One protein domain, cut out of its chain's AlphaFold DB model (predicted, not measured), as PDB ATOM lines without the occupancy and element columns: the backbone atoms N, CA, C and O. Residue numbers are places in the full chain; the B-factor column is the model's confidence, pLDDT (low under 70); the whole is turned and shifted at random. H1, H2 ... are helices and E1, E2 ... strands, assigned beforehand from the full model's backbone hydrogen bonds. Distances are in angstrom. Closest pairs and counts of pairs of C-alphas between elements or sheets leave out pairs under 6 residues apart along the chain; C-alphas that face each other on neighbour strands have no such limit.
ATOM      1  N   THR A  46      35.416  -4.622  26.494       96.12
ATOM      2  CA  THR A  46      34.551  -5.459  25.646       96.12
ATOM      3  C   THR A  46      35.325  -6.591  24.972       96.12
ATOM      4  O   THR A  46      36.357  -6.355  24.345       96.12
ATOM      5  N   ILE A  47      34.795  -7.812  25.068       97.88
ATOM      6  CA  ILE A  47      35.207  -8.984  24.283       97.88
ATOM      7  C   ILE A  47      33.976  -9.499  23.539       97.88
ATOM      8  O   ILE A  47      32.887  -9.563  24.103       97.88
ATOM      9  N   TYR A  48      34.143  -9.888  22.283       98.25
ATOM     10  CA  TYR A  48      33.077 -10.436  21.455       98.25
ATOM     11  C   TYR A  48      33.235 -11.947  21.310       98.25
ATOM     12  O   TYR A  48      34.346 -12.434  21.102       98.25
ATOM     13  N   LEU A  49      32.125 -12.681  21.386       98.44
ATOM     14  CA  LEU A  49      32.045 -14.118  21.131       98.44
ATOM     15  C   LEU A  49      31.007 -14.377  20.040       98.44
ATOM     16  O   LEU A  49      29.822 -14.095  20.227       98.44
ATOM     17  N   ILE A  50      31.437 -14.978  18.933       98.31
ATOM     18  CA  ILE A  50      30.521 -15.508  17.922       98.31
ATOM     19  C   ILE A  50      30.413 -17.009  18.075       98.31
ATOM     20  O   ILE A  50      31.420 -17.719  18.151       98.31
ATOM     21  N   TYR A  51      29.177 -17.488  18.112       98.06
ATOM     22  CA  TYR A  51      28.881 -18.873  18.427       98.06
ATOM     23  C   TYR A  51      27.694 -19.412  17.625       98.06
ATOM     24  O   TYR A  51      27.003 -18.686  16.913       98.06
ATOM     25  N   SER A  52      27.463 -20.718  17.756       97.12
ATOM     26  CA  SER A  52      26.263 -21.401  17.275       97.12
ATOM     27  C   SER A  52      25.688 -22.275  18.387       97.12
ATOM     28  O   SER A  52      26.444 -22.873  19.151       97.12
ATOM     29  N   SER A  53      24.362 -22.400  18.449       96.25
ATOM     30  CA  SER A  53      23.655 -23.265  19.405       96.25
ATOM     31  C   SER A  53      23.806 -24.765  19.124       96.25
ATOM     32  O   SER A  53      23.437 -25.595  19.947       96.25
ATOM     33  N   SER A  54      24.324 -25.141  17.954       96.44
ATOM     34  CA  SER A  54      24.612 -26.537  17.597       96.44
ATOM     35  C   SER A  54      26.092 -26.904  17.738       96.44
ATOM     36  O   SER A  54      26.483 -28.029  17.432       96.44
ATOM     37  N   CYS A  55      26.930 -25.962  18.172       97.19
ATOM     38  CA  CYS A  55      28.380 -26.096  18.190       97.19
ATOM     39  C   CYS A  55      28.862 -26.571  19.579       97.19
ATOM     40  O   CYS A  55      28.858 -25.783  20.527       97.19
ATOM     41  N   PRO A  56      29.330 -27.827  19.732       98.00
ATOM     42  CA  PRO A  56      29.763 -28.350  21.034       98.00
ATOM     43  C   PRO A  56      30.983 -27.607  21.601       98.00
ATOM     44  O   PRO A  56      31.083 -27.401  22.806       98.00
ATOM     45  N   HIS A  57      31.878 -27.148  20.727       98.44
ATOM     46  CA  HIS A  57      33.014 -26.286  21.068       98.44
ATOM     47  C   HIS A  57      32.567 -24.955  21.690       98.44
ATOM     48  O   HIS A  57      33.178 -24.442  22.623       98.44
ATOM     49  N   CYS A  58      31.466 -24.406  21.180       98.50
ATOM     50  CA  CYS A  58      30.901 -23.148  21.628       98.50
ATOM     51  C   CYS A  58      30.254 -23.291  23.006       98.50
ATOM     52  O   CYS A  58      30.448 -22.430  23.856       98.50
ATOM     53  N   HIS A  59      29.530 -24.389  23.246       98.38
ATOM     54  CA  HIS A  59      28.970 -24.683  24.566       98.38
ATOM     55  C   HIS A  59      30.070 -24.820  25.619       98.38
ATOM     56  O   HIS A  59      30.000 -24.156  26.649       98.38
ATOM     57  N   HIS A  60      31.134 -25.572  25.313       98.62
ATOM     58  CA  HIS A  60      32.275 -25.727  26.223       98.62
ATOM     59  C   HIS A  60      32.966 -24.390  26.534       98.62
ATOM     60  O   HIS A  60      33.332 -24.113  27.678       98.62
ATOM     61  N   LEU A  61      33.105 -23.512  25.536       98.62
ATOM     62  CA  LEU A  61      33.632 -22.164  25.749       98.62
ATOM     63  C   LEU A  61      32.721 -21.316  26.645       98.62
ATOM     64  O   LEU A  61      33.209 -20.638  27.545       98.62
ATOM     65  N   ILE A  62      31.407 -21.347  26.418       98.31
ATOM     66  CA  ILE A  62      30.439 -20.595  27.227       98.31
ATOM     67  C   ILE A  62      30.461 -21.082  28.682       98.31
ATOM     68  O   ILE A  62      30.513 -20.257  29.592       98.31
ATOM     69  N   GLU A  63      30.496 -22.398  28.910       97.88
ATOM     70  CA  GLU A  63      30.657 -22.994  30.244       97.88
ATOM     71  C   GLU A  63      31.965 -22.543  30.907       97.88
ATOM     72  O   GLU A  63      31.975 -22.145  32.074       97.88
ATOM     73  N   THR A  64      33.065 -22.521  30.147       97.31
ATOM     74  CA  THR A  64      34.349 -22.008  30.639       97.31
ATOM     75  C   THR A  64      34.212 -20.547  31.070       97.31
ATOM     76  O   THR A  64      34.573 -20.213  32.196       97.31
ATOM     77  N   LEU A  65      33.648 -19.677  30.226       97.38
ATOM     78  CA  LEU A  65      33.471 -18.251  30.523       97.38
ATOM     79  C   LEU A  65      32.611 -18.010  31.772       97.38
ATOM     80  O   LEU A  65      32.904 -17.097  32.537       97.38
ATOM     81  N   GLN A  66      31.591 -18.840  32.011       95.94
ATOM     82  CA  GLN A  66      30.753 -18.769  33.215       95.94
ATOM     83  C   GLN A  66      31.514 -19.112  34.504       95.94
ATOM     84  O   GLN A  66      31.113 -18.675  35.582       95.94
ATOM     85  N   SER A  67      32.601 -19.881  34.407       95.56
ATOM     86  CA  SER A  67      33.442 -20.256  35.550       95.56
ATOM     87  C   SER A  67      34.546 -19.240  35.883       95.56
ATOM     88  O   SER A  67      35.173 -19.345  36.937       95.56
ATOM     89  N   LEU A  68      34.798 -18.267  35.001       95.00
ATOM     90  CA  LEU A  68      35.867 -17.280  35.153       95.00
ATOM     91  C   LEU A  68      35.380 -16.007  35.859       95.00
ATOM     92  O   LEU A  68      34.222 -15.605  35.750       95.00
ATOM     93  N   ASP A  69      36.291 -15.317  36.551       93.38
ATOM     94  CA  ASP A  69      36.025 -13.966  37.052       93.38
ATOM     95  C   ASP A  69      36.042 -12.968  35.887       93.38
ATOM     96  O   ASP A  69      37.099 -12.641  35.345       93.38
ATOM     97  N   LEU A  70      34.873 -12.443  35.529       93.81
ATOM     98  CA  LEU A  70      34.707 -11.464  34.453       93.81
ATOM     99  C   LEU A  70      34.558 -10.027  34.969       93.81
ATOM    100  O   LEU A  70      34.156  -9.142  34.216       93.81
ATOM    101  N   LYS A  71      34.866  -9.740  36.243       92.31
ATOM    102  CA  LYS A  71      34.728  -8.379  36.778       92.31
ATOM    103  C   LYS A  71      35.504  -7.367  35.922       92.31
ATOM    104  O   LYS A  71      36.717  -7.471  35.759       92.31
ATOM    105  N   GLY A  72      34.788  -6.364  35.406       90.31
ATOM    106  CA  GLY A  72      35.347  -5.315  34.543       90.31
ATOM    107  C   GLY A  72      35.415  -5.666  33.053       90.31
ATOM    108  O   GLY A  72      35.874  -4.835  32.273       90.31
ATOM    109  N   VAL A  73      34.936  -6.846  32.649       95.19
ATOM    110  CA  VAL A  73      34.870  -7.294  31.253       95.19
ATOM    111  C   VAL A  73      33.436  -7.692  30.900       95.19
ATOM    112  O   VAL A  73      32.816  -8.492  31.595       95.19
ATOM    113  N   SER A  74      32.921  -7.166  29.795       94.62
ATOM    114  CA  SER A  74      31.663  -7.599  29.190       94.62
ATOM    115  C   SER A  74      31.942  -8.496  27.988       94.62
ATOM    116  O   SER A  74      32.678  -8.118  27.076       94.62
ATOM    117  N   ILE A  75      31.323  -9.680  27.985       96.19
ATOM    118  CA  ILE A  75      31.315 -10.586  26.835       96.19
ATOM    119  C   ILE A  75      30.037 -10.338  26.029       96.19
ATOM    120  O   ILE A  75      28.944 -10.668  26.491       96.19
ATOM    121  N   ILE A  76      30.170  -9.781  24.829       96.25
ATOM    122  CA  ILE A  76      29.063  -9.610  23.883       96.25
ATOM    123  C   ILE A  76      28.980 -10.869  23.023       96.25
ATOM    124  O   ILE A  76      29.866 -11.142  22.212       96.25
ATOM    125  N   GLN A  77      27.924 -11.652  23.224       95.94
ATOM    126  CA  GLN A  77      27.695 -12.899  22.498       95.94
ATOM    127  C   GLN A  77      26.733 -12.667  21.336       95.94
ATOM    128  O   GLN A  77      25.692 -12.040  21.518       95.94
ATOM    129  N   SER A  78      27.039 -13.206  20.158       96.50
ATOM    130  CA  SER A  78      26.153 -13.104  18.997       96.50
ATOM    131  C   SER A  78      26.215 -14.349  18.116       96.50
ATOM    132  O   SER A  78      27.254 -14.987  17.971       96.50
ATOM    133  N   MET A  79      25.088 -14.681  17.489       96.75
ATOM    134  CA  MET A  79      25.016 -15.665  16.399       96.75
ATOM    135  C   MET A  79      24.978 -14.978  15.020       96.75
ATOM    136  O   MET A  79      24.890 -15.646  13.989       96.75
ATOM    137  N   ASN A  80      25.028 -13.638  14.974       94.19
ATOM    138  CA  ASN A  80      24.980 -12.865  13.736       94.19
ATOM    139  C   ASN A  80      26.346 -12.861  13.032       94.19
ATOM    140  O   ASN A  80      27.107 -11.892  13.083       94.19
ATOM    141  N   GLY A  81      26.650 -13.954  12.330       93.88
ATOM    142  CA  GLY A  81      27.913 -14.092  11.603       93.88
ATOM    143  C   GLY A  81      28.132 -13.012  10.535       93.88
ATOM    144  O   GLY A  81      29.264 -12.611  10.290       93.88
ATOM    145  N   LYS A  82      27.068 -12.480   9.918       95.25
ATOM    146  CA  LYS A  82      27.199 -11.436   8.888       95.25
ATOM    147  C   LYS A  82      27.766 -10.140   9.466       95.25
ATOM    148  O   LYS A  82      28.635  -9.524   8.852       95.25
ATOM    149  N   GLU A  83      27.266  -9.719  10.621       95.12
ATOM    150  CA  GLU A  83      27.734  -8.494  11.266       95.12
ATOM    151  C   GLU A  83      29.140  -8.657  11.838       95.12
ATOM    152  O   GLU A  83      30.002  -7.807  11.615       95.12
ATOM    153  N   ALA A  84      29.416  -9.802  12.465       96.44
ATOM    154  CA  ALA A  84      30.753 -10.126  12.943       96.44
ATOM    155  C   ALA A  84      31.793 -10.124  11.815       96.44
ATOM    156  O   ALA A  84      32.858  -9.524  11.956       96.44
ATOM    157  N   PHE A  85      31.460 -10.726  10.668       96.69
ATOM    158  CA  PHE A  85      32.302 -10.700   9.474       96.69
ATOM    159  C   PHE A  85      32.608  -9.266   9.027       96.69
ATOM    160  O   PHE A  85      33.761  -8.941   8.752       96.69
ATOM    161  N   TYR A  86      31.600  -8.390   8.989       95.81
ATOM    162  CA  TYR A  86      31.796  -6.988   8.622       95.81
ATOM    163  C   TYR A  86      32.759  -6.273   9.583       95.81
ATOM    164  O   TYR A  86      33.700  -5.619   9.130       95.81
ATOM    165  N   CYS A  87      32.584  -6.452  10.893       94.88
ATOM    166  CA  CYS A  87      33.455  -5.852  11.903       94.88
ATOM    167  C   CYS A  87      34.905  -6.346  11.828       94.88
ATOM    168  O   CYS A  87      35.836  -5.545  11.923       94.88
ATOM    169  N   LEU A  88      35.109  -7.651  11.638       96.81
ATOM    170  CA  LEU A  88      36.444  -8.234  11.481       96.81
ATOM    171  C   LEU A  88      37.118  -7.746  10.192       96.81
ATOM    172  O   LEU A  88      38.284  -7.344  10.213       96.81
ATOM    173  N   ASN A  89      36.368  -7.670   9.091       95.69
ATOM    174  CA  ASN A  89      36.889  -7.216   7.806       95.69
ATOM    175  C   ASN A  89      37.322  -5.737   7.833       95.69
ATOM    176  O   ASN A  89      38.346  -5.389   7.250       95.69
ATOM    177  N   GLN A  90      36.619  -4.868   8.571       94.56
ATOM    178  CA  GLN A  90      37.054  -3.480   8.807       94.56
ATOM    179  C   GLN A  90      38.398  -3.375   9.547       94.56
ATOM    180  O   GLN A  90      39.054  -2.335   9.508       94.56
ATOM    181  N   ARG A  91      38.812  -4.448  10.226       94.94
ATOM    182  CA  ARG A  91      40.097  -4.571  10.924       94.94
ATOM    183  C   ARG A  91      41.103  -5.427  10.145       94.94
ATOM    184  O   ARG A  91      42.074  -5.895  10.730       94.94
ATOM    185  N   ASN A  92      40.896  -5.591   8.834       95.06
ATOM    186  CA  ASN A  92      41.733  -6.380   7.927       95.06
ATOM    187  C   ASN A  92      41.880  -7.854   8.342       95.06
ATOM    188  O   ASN A  92      42.897  -8.478   8.047       95.06
ATOM    189  N   PHE A  93      40.876  -8.413   9.023       96.06
ATOM    190  CA  PHE A  93      40.821  -9.834   9.347       96.06
ATOM    191  C   PHE A  93      39.755 -10.523   8.494       96.06
ATOM    192  O   PHE A  93      38.581 -10.150   8.526       96.06
ATOM    193  N   THR A  94      40.156 -11.535   7.726       94.75
ATOM    194  CA  THR A  94      39.234 -12.334   6.913       94.75
ATOM    195  C   THR A  94      38.819 -13.576   7.685       94.75
ATOM    196  O   THR A  94      39.594 -14.515   7.827       94.75
ATOM    197  N   TRP A  95      37.574 -13.589   8.149       94.81
ATOM    198  CA  TRP A  95      37.000 -14.726   8.859       94.81
ATOM    199  C   TRP A  95      36.261 -15.672   7.908       94.81
ATOM    200  O   TRP A  95      35.526 -15.233   7.022       94.81
ATOM    201  N   ASN A  96      36.426 -16.977   8.112       93.25
ATOM    202  CA  ASN A  96      35.835 -18.041   7.291       93.25
ATOM    203  C   ASN A  96      34.487 -18.569   7.826       93.25
ATOM    204  O   ASN A  96      34.015 -19.602   7.354       93.25
ATOM    205  N   PHE A  97      33.875 -17.877   8.794       93.81
ATOM    206  CA  PHE A  97      32.643 -18.275   9.494       93.81
ATOM    207  C   PHE A  97      32.774 -19.473  10.457       93.81
ATOM    208  O   PHE A  97      31.765 -19.967  10.962       93.81
ATOM    209  N   GLY A  98      33.993 -19.927  10.764       95.25
ATOM    210  CA  GLY A  98      34.240 -20.934  11.798       95.25
ATOM    211  C   GLY A  98      33.917 -20.422  13.208       95.25
ATOM    212  O   GLY A  98      34.315 -19.319  13.575       95.25
ATOM    213  N   VAL A  99      33.211 -21.227  14.008       97.56
ATOM    214  CA  VAL A  99      32.862 -20.917  15.408       97.56
ATOM    215  C   VAL A  99      33.347 -22.018  16.373       97.56
ATOM    216  O   VAL A  99      33.400 -23.182  15.972       97.56
ATOM    217  N   PRO A 100      33.653 -21.690  17.645       98.38
ATOM    218  CA  PRO A 100      33.622 -20.346  18.213       98.38
ATOM    219  C   PRO A 100      34.812 -19.498  17.755       98.38
ATOM    220  O   PRO A 100      35.922 -20.003  17.574       98.38
ATOM    221  N   ILE A 101      34.558 -18.199  17.616       98.56
ATOM    222  CA  ILE A 101      35.586 -17.170  17.450       98.56
ATOM    223  C   ILE A 101      35.390 -16.118  18.540       98.56
ATOM    224  O   ILE A 101      34.273 -15.652  18.781       98.56
ATOM    225  N   VAL A 102      36.481 -15.763  19.212       98.69
ATOM    226  CA  VAL A 102      36.517 -14.722  20.240       98.69
ATOM    227  C   VAL A 102      37.458 -13.629  19.780       98.69
ATOM    228  O   VAL A 102      38.558 -13.917  19.316       98.69
ATOM    229  N   PHE A 103      37.055 -12.372  19.914       98.44
ATOM    230  CA  PHE A 103      37.917 -11.266  19.523       98.44
ATOM    231  C   PHE A 103      37.718 -10.021  20.376       98.44
ATOM    232  O   PHE A 103      36.648  -9.778  20.932       98.44
ATOM    233  N   ALA A 104      38.766  -9.208  20.467       98.00
ATOM    234  CA  ALA A 104      38.734  -7.921  21.146       98.00
ATOM    235  C   ALA A 104      39.715  -6.939  20.499       98.00
ATOM    236  O   ALA A 104      40.685  -7.344  19.853       98.00
ATOM    237  N   LEU A 105      39.475  -5.643  20.700       97.12
ATOM    238  CA  LEU A 105      40.376  -4.581  20.264       97.12
ATOM    239  C   LEU A 105      41.155  -4.041  21.466       97.12
ATOM    240  O   LEU A 105      40.581  -3.431  22.369       97.12
ATOM    241  N   VAL A 106      42.468  -4.265  21.468       95.69
ATOM    242  CA  VAL A 106      43.390  -3.851  22.533       95.69
ATOM    243  C   VAL A 106      44.381  -2.861  21.937       95.69
ATOM    244  O   VAL A 106      45.168  -3.250  21.078       95.69
ATOM    245  N   ASN A 107      44.383  -1.603  22.388       92.81
ATOM    246  CA  ASN A 107      45.300  -0.567  21.880       92.81
ATOM    247  C   ASN A 107      45.322  -0.511  20.335       92.81
ATOM    248  O   ASN A 107      46.376  -0.647  19.717       92.81
ATOM    249  N   ASP A 108      44.134  -0.425  19.724       92.31
ATOM    250  CA  ASP A 108      43.899  -0.442  18.267       92.31
ATOM    251  C   ASP A 108      44.343  -1.713  17.520       92.31
ATOM    252  O   ASP A 108      44.243  -1.788  16.293       92.31
ATOM    253  N   LYS A 109      44.769  -2.754  18.241       95.25
ATOM    254  CA  LYS A 109      45.139  -4.049  17.677       95.25
ATOM    255  C   LYS A 109      44.047  -5.082  17.914       95.25
ATOM    256  O   LYS A 109      43.645  -5.328  19.051       95.25
ATOM    257  N   LEU A 110      43.599  -5.716  16.834       97.62
ATOM    258  CA  LEU A 110      42.671  -6.835  16.910       97.62
ATOM    259  C   LEU A 110      43.405  -8.077  17.431       97.62
ATOM    260  O   LEU A 110      44.434  -8.476  16.883       97.62
ATOM    261  N   ILE A 111      42.865  -8.680  18.486       98.31
ATOM    262  CA  ILE A 111      43.247 -10.008  18.964       98.31
ATOM    263  C   ILE A 111      42.105 -10.955  18.621       98.31
ATOM    264  O   ILE A 111      40.957 -10.657  18.944       98.31
ATOM    265  N   VAL A 112      42.427 -12.073  17.971       98.50
ATOM    266  CA  VAL A 112      41.463 -13.092  17.545       98.50
ATOM    267  C   VAL A 112      41.897 -14.450  18.078       98.50
ATOM    268  O   VAL A 112      43.067 -14.813  17.965       98.50
ATOM    269  N   ILE A 113      40.947 -15.181  18.649       98.69
ATOM    270  CA  ILE A 113      41.086 -16.560  19.101       98.69
ATOM    271  C   ILE A 113      40.079 -17.404  18.322       98.69
ATOM    272  O   ILE A 113      38.877 -17.145  18.393       98.69
ATOM    273  N   GLU A 114      40.557 -18.418  17.606       97.44
ATOM    274  CA  GLU A 114      39.714 -19.341  16.841       97.44
ATOM    275  C   GLU A 114      39.864 -20.776  17.333       97.44
ATOM    276  O   GLU A 114      40.957 -21.220  17.679       97.44
ATOM    277  N   GLY A 115      38.750 -21.512  17.309       90.44
ATOM    278  CA  GLY A 115      38.736 -22.947  17.573       90.44
ATOM    279  C   GLY A 115      39.009 -23.265  19.039       90.44
ATOM    280  O   GLY A 115      40.145 -23.493  19.424       90.44
ATOM    281  N   TYR A 116      37.955 -23.305  19.853       98.25
ATOM    282  CA  TYR A 116      38.023 -23.787  21.237       98.25
ATOM    283  C   TYR A 116      37.767 -25.307  21.278       98.25
ATOM    284  O   TYR A 116      36.934 -25.785  20.502       98.25
ATOM    285  N   PRO A 117      38.432 -26.106  22.135       98.12
ATOM    286  CA  PRO A 117      38.141 -27.535  22.251       98.12
ATOM    287  C   PRO A 117      36.681 -27.778  22.655       98.12
ATOM    288  O   PRO A 117      36.070 -26.970  23.347       98.12
ATOM    289  N   SER A 118      36.098 -28.903  22.244       98.44
ATOM    290  CA  SER A 118      34.908 -29.417  22.931       98.44
ATOM    291  C   SER A 118      35.313 -30.013  24.281       98.44
ATOM    292  O   SER A 118      36.481 -30.343  24.494       98.44
ATOM    293  N   SER A 119      34.354 -30.263  25.173       98.06
ATOM    294  CA  SER A 119      34.644 -30.854  26.488       98.06
ATOM    295  C   SER A 119      35.343 -32.219  26.406       98.06
ATOM    296  O   SER A 119      36.112 -32.569  27.290       98.06
ATOM    297  N   SER A 120      35.115 -32.998  25.340       97.81
ATOM    298  CA  SER A 120      35.791 -34.288  25.117       97.81
ATOM    299  C   SER A 120      37.217 -34.162  24.573       97.81
ATOM    300  O   SER A 120      37.967 -35.137  24.583       97.81
ATOM    301  N   GLN A 121      37.577 -32.989  24.057       98.25
ATOM    302  CA  GLN A 121      38.909 -32.686  23.549       98.25
ATOM    303  C   GLN A 121      39.737 -31.889  24.554       98.25
ATOM    304  O   GLN A 121      40.957 -31.883  24.444       98.25
ATOM    305  N   ASP A 122      39.097 -31.217  25.505       98.25
ATOM    306  CA  ASP A 122      39.769 -30.494  26.573       98.25
ATOM    307  C   ASP A 122      40.423 -31.477  27.553       98.25
ATOM    308  O   ASP A 122      39.763 -32.291  28.200       98.25
ATOM    309  N   VAL A 123      41.747 -31.396  27.659       98.19
ATOM    310  CA  VAL A 123      42.518 -32.098  28.682       98.19
ATOM    311  C   VAL A 123      43.303 -31.060  29.471       98.19
ATOM    312  O   VAL A 123      44.330 -30.556  29.012       98.19
ATOM    313  N   ASN A 124      42.823 -30.769  30.681       96.94
ATOM    314  CA  ASN A 124      43.399 -29.780  31.599       96.94
ATOM    315  C   ASN A 124      43.519 -28.369  30.991       96.94
ATOM    316  O   ASN A 124      44.495 -27.671  31.247       96.94
ATOM    317  N   GLY A 125      42.545 -27.950  30.185       97.06
ATOM    318  CA  GLY A 125      42.488 -26.639  29.543       97.06
ATOM    319  C   GLY A 125      43.182 -26.552  28.182       97.06
ATOM    320  O   GLY A 125      43.173 -25.474  27.590       97.06
ATOM    321  N   TYR A 126      43.762 -27.649  27.683       98.12
ATOM    322  CA  TYR A 126      44.456 -27.721  26.391       98.12
ATOM    323  C   TYR A 126      43.711 -28.614  25.395       98.12
ATOM    324  O   TYR A 126      43.123 -29.631  25.773       98.12
ATOM    325  N   PHE A 127      43.824 -28.308  24.104       97.19
ATOM    326  CA  PHE A 127      43.315 -29.139  23.018       97.19
ATOM    327  C   PHE A 127      44.089 -30.460  22.920       97.19
ATOM    328  O   PHE A 127      45.249 -30.517  22.515       97.19
ATOM    329  N   LEU A 128      43.416 -31.551  23.285       97.31
ATOM    330  CA  LEU A 128      43.945 -32.914  23.358       97.31
ATOM    331  C   LEU A 128      45.171 -33.054  24.283       97.31
ATOM    332  O   LEU A 128      45.915 -34.034  24.181       97.31
ATOM    333  N   GLY A 129      45.350 -32.106  25.203       97.62
ATOM    334  CA  GLY A 129      46.458 -32.048  26.150       97.62
ATOM    335  C   GLY A 129      47.651 -31.229  25.655       97.62
ATOM    336  O   GLY A 129      47.913 -31.122  24.457       97.62
ATOM    337  N   LYS A 130      48.408 -30.686  26.615       97.56
ATOM    338  CA  LYS A 130      49.535 -29.766  26.393       97.56
ATOM    339  C   LYS A 130      50.523 -30.244  25.324       97.56
ATOM    340  O   LYS A 130      50.812 -29.509  24.389       97.56
ATOM    341  N   GLU A 131      51.017 -31.479  25.427       97.44
ATOM    342  CA  GLU A 131      52.032 -32.002  24.495       97.44
ATOM    343  C   GLU A 131      51.530 -32.069  23.047       97.44
ATOM    344  O   GLU A 131      52.269 -31.753  22.111       97.44
ATOM    345  N   LYS A 132      50.264 -32.462  22.849       97.50
ATOM    346  CA  LYS A 132      49.665 -32.520  21.512       97.50
ATOM    347  C   LYS A 132      49.454 -31.127  20.953       97.50
ATOM    348  O   LYS A 132      49.791 -30.903  19.795       97.50
ATOM    349  N   GLU A 133      48.943 -30.202  21.756       97.94
ATOM    350  CA  GLU A 133      48.736 -28.826  21.315       97.94
ATOM    351  C   GLU A 133      50.061 -28.131  20.956       97.94
ATOM    352  O   GLU A 133      50.162 -27.518  19.895       97.94
ATOM    353  N   GLU A 134      51.117 -28.308  21.760       97.50
ATOM    354  CA  GLU A 134      52.461 -27.806  21.443       97.50
ATOM    355  C   GLU A 134      53.016 -28.405  20.139       97.50
ATOM    356  O   GLU A 134      53.645 -27.706  19.339       97.50
ATOM    357  N   SER A 135      52.791 -29.703  19.909       96.94
ATOM    358  CA  SER A 135      53.186 -30.376  18.667       96.94
ATOM    359  C   SER A 135      52.424 -29.822  17.459       96.94
ATOM    360  O   SER A 135      53.032 -29.483  16.440       96.94
ATOM    361  N   PHE A 136      51.105 -29.639  17.592       96.06
ATOM    362  CA  PHE A 136      50.276 -29.012  16.564       96.06
ATOM    363  C   PHE A 136      50.742 -27.592  16.260       96.06
ATOM    364  O   PHE A 136      50.925 -27.257  15.090       96.06
ATOM    365  N   CYS A 137      51.021 -26.793  17.292       97.56
ATOM    366  CA  CYS A 137      51.552 -25.444  17.141       97.56
ATOM    367  C   CYS A 137      52.800 -25.430  16.253       97.56
ATOM    368  O   CYS A 137      52.848 -24.714  15.255       97.56
ATOM    369  N   LYS A 138      53.774 -26.300  16.552       96.88
ATOM    370  CA  LYS A 138      55.010 -26.433  15.767       96.88
ATOM    371  C   LYS A 138      54.739 -26.867  14.326       96.88
ATOM    372  O   LYS A 138      55.328 -26.300  13.411       96.88
ATOM    373  N   SER A 139      53.839 -27.831  14.108       97.00
ATOM    374  CA  SER A 139      53.501 -28.321  12.759       97.00
ATOM    375  C   SER A 139      52.839 -27.271  11.860       97.00
ATOM    376  O   SER A 139      52.936 -27.364  10.642       97.00
ATOM    377  N   MET A 140      52.192 -26.267  12.458       96.06
ATOM    378  CA  MET A 140      51.550 -25.157  11.751       96.06
ATOM    379  C   MET A 140      52.456 -23.921  11.656       96.06
ATOM    380  O   MET A 140      51.977 -22.828  11.356       96.06
ATOM    381  N   ASN A 141      53.753 -24.071  11.947       97.50
ATOM    382  CA  ASN A 141      54.712 -22.971  12.062       97.50
ATOM    383  C   ASN A 141      54.247 -21.872  13.039       97.50
ATOM    384  O   ASN A 141      54.585 -20.699  12.885       97.50
ATOM    385  N   GLY A 142      53.450 -22.250  14.037       97.69
ATOM    386  CA  GLY A 142      52.978 -21.360  15.079       97.69
ATOM    387  C   GLY A 142      54.069 -21.043  16.096       97.69
ATOM    388  O   GLY A 142      55.034 -21.785  16.285       97.69
ATOM    389  N   ASN A 143      53.891 -19.917  16.772       98.00
ATOM    390  CA  ASN A 143      54.731 -19.466  17.861       98.00
ATOM    391  C   ASN A 143      54.093 -19.855  19.206       98.00
ATOM    392  O   ASN A 143      53.059 -19.277  19.567       98.00
ATOM    393  N   PRO A 144      54.672 -20.807  19.957       97.75
ATOM    394  CA  PRO A 144      54.183 -21.157  21.283       97.75
ATOM    395  C   PRO A 144      54.422 -20.005  22.266       97.75
ATOM    396  O   PRO A 144      55.495 -19.401  22.296       97.75
ATOM    397  N   ILE A 145      53.412 -19.699  23.073       98.12
ATOM    398  CA  ILE A 145      53.457 -18.676  24.116       98.12
ATOM    399  C   ILE A 145      53.549 -19.368  25.471       98.12
ATOM    400  O   ILE A 145      52.811 -20.314  25.739       98.12
ATOM    401  N   TYR A 146      54.447 -18.877  26.321       97.19
ATOM    402  CA  TYR A 146      54.707 -19.409  27.654       97.19
ATOM    403  C   TYR A 146      54.468 -18.328  28.711       97.19
ATOM    404  O   TYR A 146      54.618 -17.136  28.433       97.19
ATOM    405  N   ASP A 147      54.109 -18.742  29.923       95.31
ATOM    406  CA  ASP A 147      54.090 -17.866  31.091       95.31
ATOM    407  C   ASP A 147      55.516 -17.538  31.579       95.31
ATOM    408  O   ASP A 147      56.519 -18.064  31.088       95.31
ATOM    409  N   ASN A 148      55.615 -16.680  32.597       94.31
ATOM    410  CA  ASN A 148      56.900 -16.285  33.187       94.31
ATOM    411  C   ASN A 148      57.654 -17.440  33.870       94.31
ATOM    412  O   ASN A 148      58.840 -17.304  34.160       94.31
ATOM    413  N   SER A 149      56.977 -18.554  34.149       95.62
ATOM    414  CA  SER A 149      57.553 -19.759  34.755       95.62
ATOM    415  C   SER A 149      57.973 -20.792  33.701       95.62
ATOM    416  O   SER A 149      58.488 -21.850  34.058       95.62
ATOM    417  N   GLY A 150      57.766 -20.506  32.411       95.19
ATOM    418  CA  GLY A 150      58.062 -21.413  31.306       95.19
ATOM    419  C   GLY A 150      56.975 -22.457  31.032       95.19
ATOM    420  O   GLY A 150      57.224 -23.407  30.288       95.19
ATOM    421  N   ASN A 151      55.769 -22.318  31.590       94.88
ATOM    422  CA  ASN A 151      54.642 -23.183  31.239       94.88
ATOM    423  C   ASN A 151      53.999 -22.707  29.941       94.88
ATOM    424  O   ASN A 151      53.681 -21.531  29.798       94.88
ATOM    425  N   TYR A 152      53.787 -23.625  28.999       97.19
ATOM    426  CA  TYR A 152      53.048 -23.333  27.774       97.19
ATOM    427  C   TYR A 152      51.626 -22.881  28.105       97.19
ATOM    428  O   TYR A 152      50.974 -23.489  28.946       97.19
ATOM    429  N   LEU A 153      51.168 -21.835  27.425       97.94
ATOM    430  CA  LEU A 153      49.817 -21.302  27.544       97.94
ATOM    431  C   LEU A 153      49.005 -21.640  26.298       97.94
ATOM    432  O   LEU A 153      47.996 -22.323  26.396       97.94
ATOM    433  N   PHE A 154      49.436 -21.168  25.129       98.19
ATOM    434  CA  PHE A 154      48.709 -21.321  23.868       98.19
ATOM    435  C   PHE A 154      49.626 -21.082  22.668       98.19
ATOM    436  O   PHE A 154      50.775 -20.655  22.803       98.19
ATOM    437  N   CYS A 155      49.101 -21.318  21.469       98.31
ATOM    438  CA  CYS A 155      49.808 -21.107  20.216       98.31
ATOM    439  C   CYS A 155      49.292 -19.872  19.485       98.31
ATOM    440  O   CYS A 155      48.083 -19.675  19.367       98.31
ATOM    441  N   LYS A 156      50.207 -19.085  18.919       98.25
ATOM    442  CA  LYS A 156      49.880 -18.017  17.977       98.25
ATOM    443  C   LYS A 156      50.327 -18.391  16.567       98.25
ATOM    444  O   LYS A 156      51.512 -18.606  16.337       98.25
ATOM    445  N   LEU A 157      49.400 -18.439  15.622       97.19
ATOM    446  CA  LEU A 157      49.661 -18.761  14.225       97.19
ATOM    447  C   LEU A 157      50.336 -17.593  13.469       97.19
ATOM    448  O   LEU A 157      50.290 -16.446  13.933       97.19
ATOM    449  N   PRO A 158      50.973 -17.856  12.306       96.44
ATOM    450  CA  PRO A 158      51.658 -16.829  11.511       96.44
ATOM    451  C   PRO A 158      50.769 -15.672  11.038       96.44
ATOM    452  O   PRO A 158      51.247 -14.548  10.904       96.44
ATOM    453  N   ASP A 159      49.483 -15.936  10.807       93.62
ATOM    454  CA  ASP A 159      48.475 -14.931  10.442       93.62
ATOM    455  C   ASP A 159      48.078 -14.020  11.622       93.62
ATOM    456  O   ASP A 159      47.393 -13.015  11.445       93.62
ATOM    457  N   GLY A 160      48.550 -14.338  12.830       94.75
ATOM    458  CA  GLY A 160      48.279 -13.605  14.055       94.75
ATOM    459  C   GLY A 160      47.157 -14.189  14.911       94.75
ATOM    460  O   GLY A 160      47.031 -13.751  16.059       94.75
ATOM    461  N   THR A 161      46.408 -15.169  14.401       97.25
ATOM    462  CA  THR A 161      45.326 -15.857  15.112       97.25
ATOM    463  C   THR A 161      45.886 -16.665  16.278       97.25
ATOM    464  O   THR A 161      46.950 -17.279  16.183       97.25
ATOM    465  N   ILE A 162      45.192 -16.665  17.411       98.44
ATOM    466  CA  ILE A 162      45.519 -17.511  18.560       98.44
ATOM    467  C   ILE A 162      44.650 -18.770  18.498       98.44
ATOM    468  O   ILE A 162      43.443 -18.680  18.281       98.44
ATOM    469  N   LEU A 163      45.249 -19.943  18.704       97.19
ATOM    470  CA  LEU A 163      44.481 -21.180  18.845       97.19
ATOM    471  C   LEU A 163      43.721 -21.172  20.171       97.19
ATOM    472  O   LEU A 163      44.296 -20.895  21.225       97.19
ATOM    473  N   GLY A 164      42.428 -21.475  20.112       97.62
ATOM    474  CA  GLY A 164      41.557 -21.468  21.272       97.62
ATOM    475  C   GLY A 164      41.846 -22.613  22.230       97.62
ATOM    476  O   GLY A 164      41.728 -23.790  21.908       97.62
ATOM    477  N   ASN A 165      42.160 -22.241  23.460       98.62
ATOM    478  CA  ASN A 165      42.192 -23.118  24.615       98.62
ATOM    479  C   ASN A 165      41.844 -22.284  25.860       98.62
ATOM    480  O   ASN A 165      41.665 -21.063  25.760       98.62
ATOM    481  N   LYS A 166      41.733 -22.911  27.033       98.50
ATOM    482  CA  LYS A 166      41.344 -22.210  28.265       98.50
ATOM    483  C   LYS A 166      42.265 -21.020  28.570       98.50
ATOM    484  O   LYS A 166      41.792 -19.921  28.853       98.50
ATOM    485  N   TYR A 167      43.572 -21.228  28.458       98.44
ATOM    486  CA  TYR A 167      44.591 -20.235  28.795       98.44
ATOM    487  C   TYR A 167      44.626 -19.053  27.818       98.44
ATOM    488  O   TYR A 167      44.926 -17.934  28.223       98.44
ATOM    489  N   ALA A 168      44.284 -19.265  26.546       98.56
ATOM    490  CA  ALA A 168      44.123 -18.193  25.564       98.56
ATOM    491  C   ALA A 168      42.959 -17.261  25.934       98.56
ATOM    492  O   ALA A 168      43.076 -16.039  25.819       98.56
ATOM    493  N   ILE A 169      41.847 -17.831  26.411       98.62
ATOM    494  CA  ILE A 169      40.675 -17.073  26.861       98.62
ATOM    495  C   ILE A 169      40.995 -16.280  28.131       98.62
ATOM    496  O   ILE A 169      40.735 -15.078  28.176       98.62
ATOM    497  N   GLU A 170      41.614 -16.922  29.125       98.25
ATOM    498  CA  GLU A 170      42.075 -16.259  30.353       98.25
ATOM    499  C   GLU A 170      43.048 -15.113  30.039       98.25
ATOM    500  O   GLU A 170      42.861 -13.993  30.513       98.25
ATOM    501  N   TYR A 171      44.016 -15.351  29.147       98.00
ATOM    502  CA  TYR A 171      44.949 -14.329  28.680       98.00
ATOM    503  C   TYR A 171      44.237 -13.116  28.075       98.00
ATOM    504  O   TYR A 171      44.589 -11.978  28.393       98.00
ATOM    505  N   LEU A 172      43.238 -13.327  27.211       98.19
ATOM    506  CA  LEU A 172      42.501 -12.223  26.595       98.19
ATOM    507  C   LEU A 172      41.688 -11.435  27.628       98.19
ATOM    508  O   LEU A 172      41.675 -10.205  27.582       98.19
ATOM    509  N   ILE A 173      41.049 -12.125  28.576       97.75
ATOM    510  CA  ILE A 173      40.309 -11.496  29.676       97.75
ATOM    511  C   ILE A 173      41.244 -10.621  30.510       97.75
ATOM    512  O   ILE A 173      40.943  -9.447  30.726       97.75
ATOM    513  N   ASP A 174      42.397 -11.145  30.924       96.62
ATOM    514  CA  ASP A 174      43.376 -10.399  31.718       96.62
ATOM    515  C   ASP A 174      43.957  -9.214  30.944       96.62
ATOM    516  O   ASP A 174      44.103  -8.107  31.477       96.62
ATOM    517  N   LEU A 175      44.232  -9.411  29.653       96.50
ATOM    518  CA  LEU A 175      44.678  -8.347  28.767       96.50
ATOM    519  C   LEU A 175      43.635  -7.224  28.690       96.50
ATOM    520  O   LEU A 175      43.999  -6.049  28.780       96.50
ATOM    521  N   CYS A 176      42.352  -7.574  28.596       96.44
ATOM    522  CA  CYS A 176      41.249  -6.623  28.578       96.44
ATOM    523  C   CYS A 176      41.010  -5.944  29.925       96.44
ATOM    524  O   CYS A 176      40.746  -4.741  29.940       96.44
ATOM    525  N   LYS A 177      41.146  -6.651  31.052       95.00
ATOM    526  CA  LYS A 177      41.108  -6.047  32.394       95.00
ATOM    527  C   LYS A 177      42.203  -4.993  32.557       95.00
ATOM    528  O   LYS A 177      41.957  -3.932  33.121       95.00
ATOM    529  N   LYS A 178      43.404  -5.267  32.037       94.88
ATOM    530  CA  LYS A 178      44.569  -4.381  32.164       94.88
ATOM    531  C   LYS A 178      44.542  -3.176  31.220       94.88
ATOM    532  O   LYS A 178      45.016  -2.113  31.605       94.88
ATOM    533  N   ASN A 179      44.056  -3.345  29.989       93.88
ATOM    534  CA  ASN A 179      44.210  -2.342  28.923       93.88
ATOM    535  C   ASN A 179      42.895  -1.703  28.461       93.88
ATOM    536  O   ASN A 179      42.920  -0.940  27.503       93.88
ATOM    537  N   SER A 180      41.762  -2.013  29.095       92.00
ATOM    538  CA  SER A 180      40.450  -1.480  28.705       92.00
ATOM    539  C   SER A 180      40.106  -1.737  27.230       92.00
ATOM    540  O   SER A 180      40.105  -0.819  26.411       92.00
TER     541      SER A 180
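AT A GLANCE: This is residues 46 to 180 of the 187 residues of an uncharacterized protein of Candidatus Aenigmarchaeota archaeon ex4484_224 (UniProt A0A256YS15). What is the main shape? A strongly twisted sheet of four strands has H1 and H4 over one face and H2 over the other; beside it a small lobe is made of the hairpin E5 and E6 with H3 packed on it, and the first residues of H4 reach E6. What is it made of? The printed part has 135 residues, with four named helices and six named strands in the order E1 H1 E2 H2 E3 E4 H3 E5 E6 H4, a mixed class of helices and strands; the larger sheet runs E2, E1, E3, E4 and is mixed, and E5 with E6 is antiparallel. How large is it? It is compact and rounded, with a radius of gyration of the C-alphas of 14.1 A and spans of 36 by 33 by 31 A.

IN THESE COORDINATES: Where do the elements of the larger sheet lie? E1 is residues 46 to 50, from C-alpha 46 at (34.551, -5.459, 25.646); H1 is 56 to 67, 17.0 A long; E2 is 73 to 78, 16.1 A; H2 is 81 to 89; E3 is 101 to 106, 16.3 A; and E4 is 109 to 114, 16.2 A. What follows? H3 is 130 to 139, 14.3 A, E5 is 143 to 146, E6 is 152 to 156, and H4 is 166 to 179, 20.1 A, ending at C-alpha 179 (44.210, -2.342, 28.923).

HOW THE PARTS SIT: How are the strands joined? E1, H1 and E2 form a strand-helix-strand unit, two parallel neighbour strands with a helix between, its crossover right-handed; N 47 and O 74 are 2.9 A apart. E1 and E3 are antiparallel, with N 48 and O 103 at 2.8 A, and the hairpin E3 and E4 has N 102 and O 113 at 2.9 A. In the hairpin E5 and E6, N 143 and O 156 are 2.8 A apart. Where do the helices stand? H4 is on the sheet over E1 and E3 at a height of 8.5 A, H1 is on the same face, and H2 is on the opposite face at 9.7 A. The closest C-alphas of H3 and E6, Cys 137 and Cys 155, are 5.6 A apart, and those of E6 and H4, Leu 153 and Tyr 167, 5.5 A. Are the helices' backbones complete? In H1, H2, H3 and H4 every O i to N i+4 pair is within hydrogen-bond range.

THE WHOLE: How far does it reach? The two C-alphas farthest apart, of Lys 82 and Ser 149, are 40.7 A apart. Which links are long? Those from H2 to E3 and from E4 to H3 are long. Is anything missing or uncertain? The printed part has no cut, its mean pLDDT is 96.6, and no printed residue is under 70.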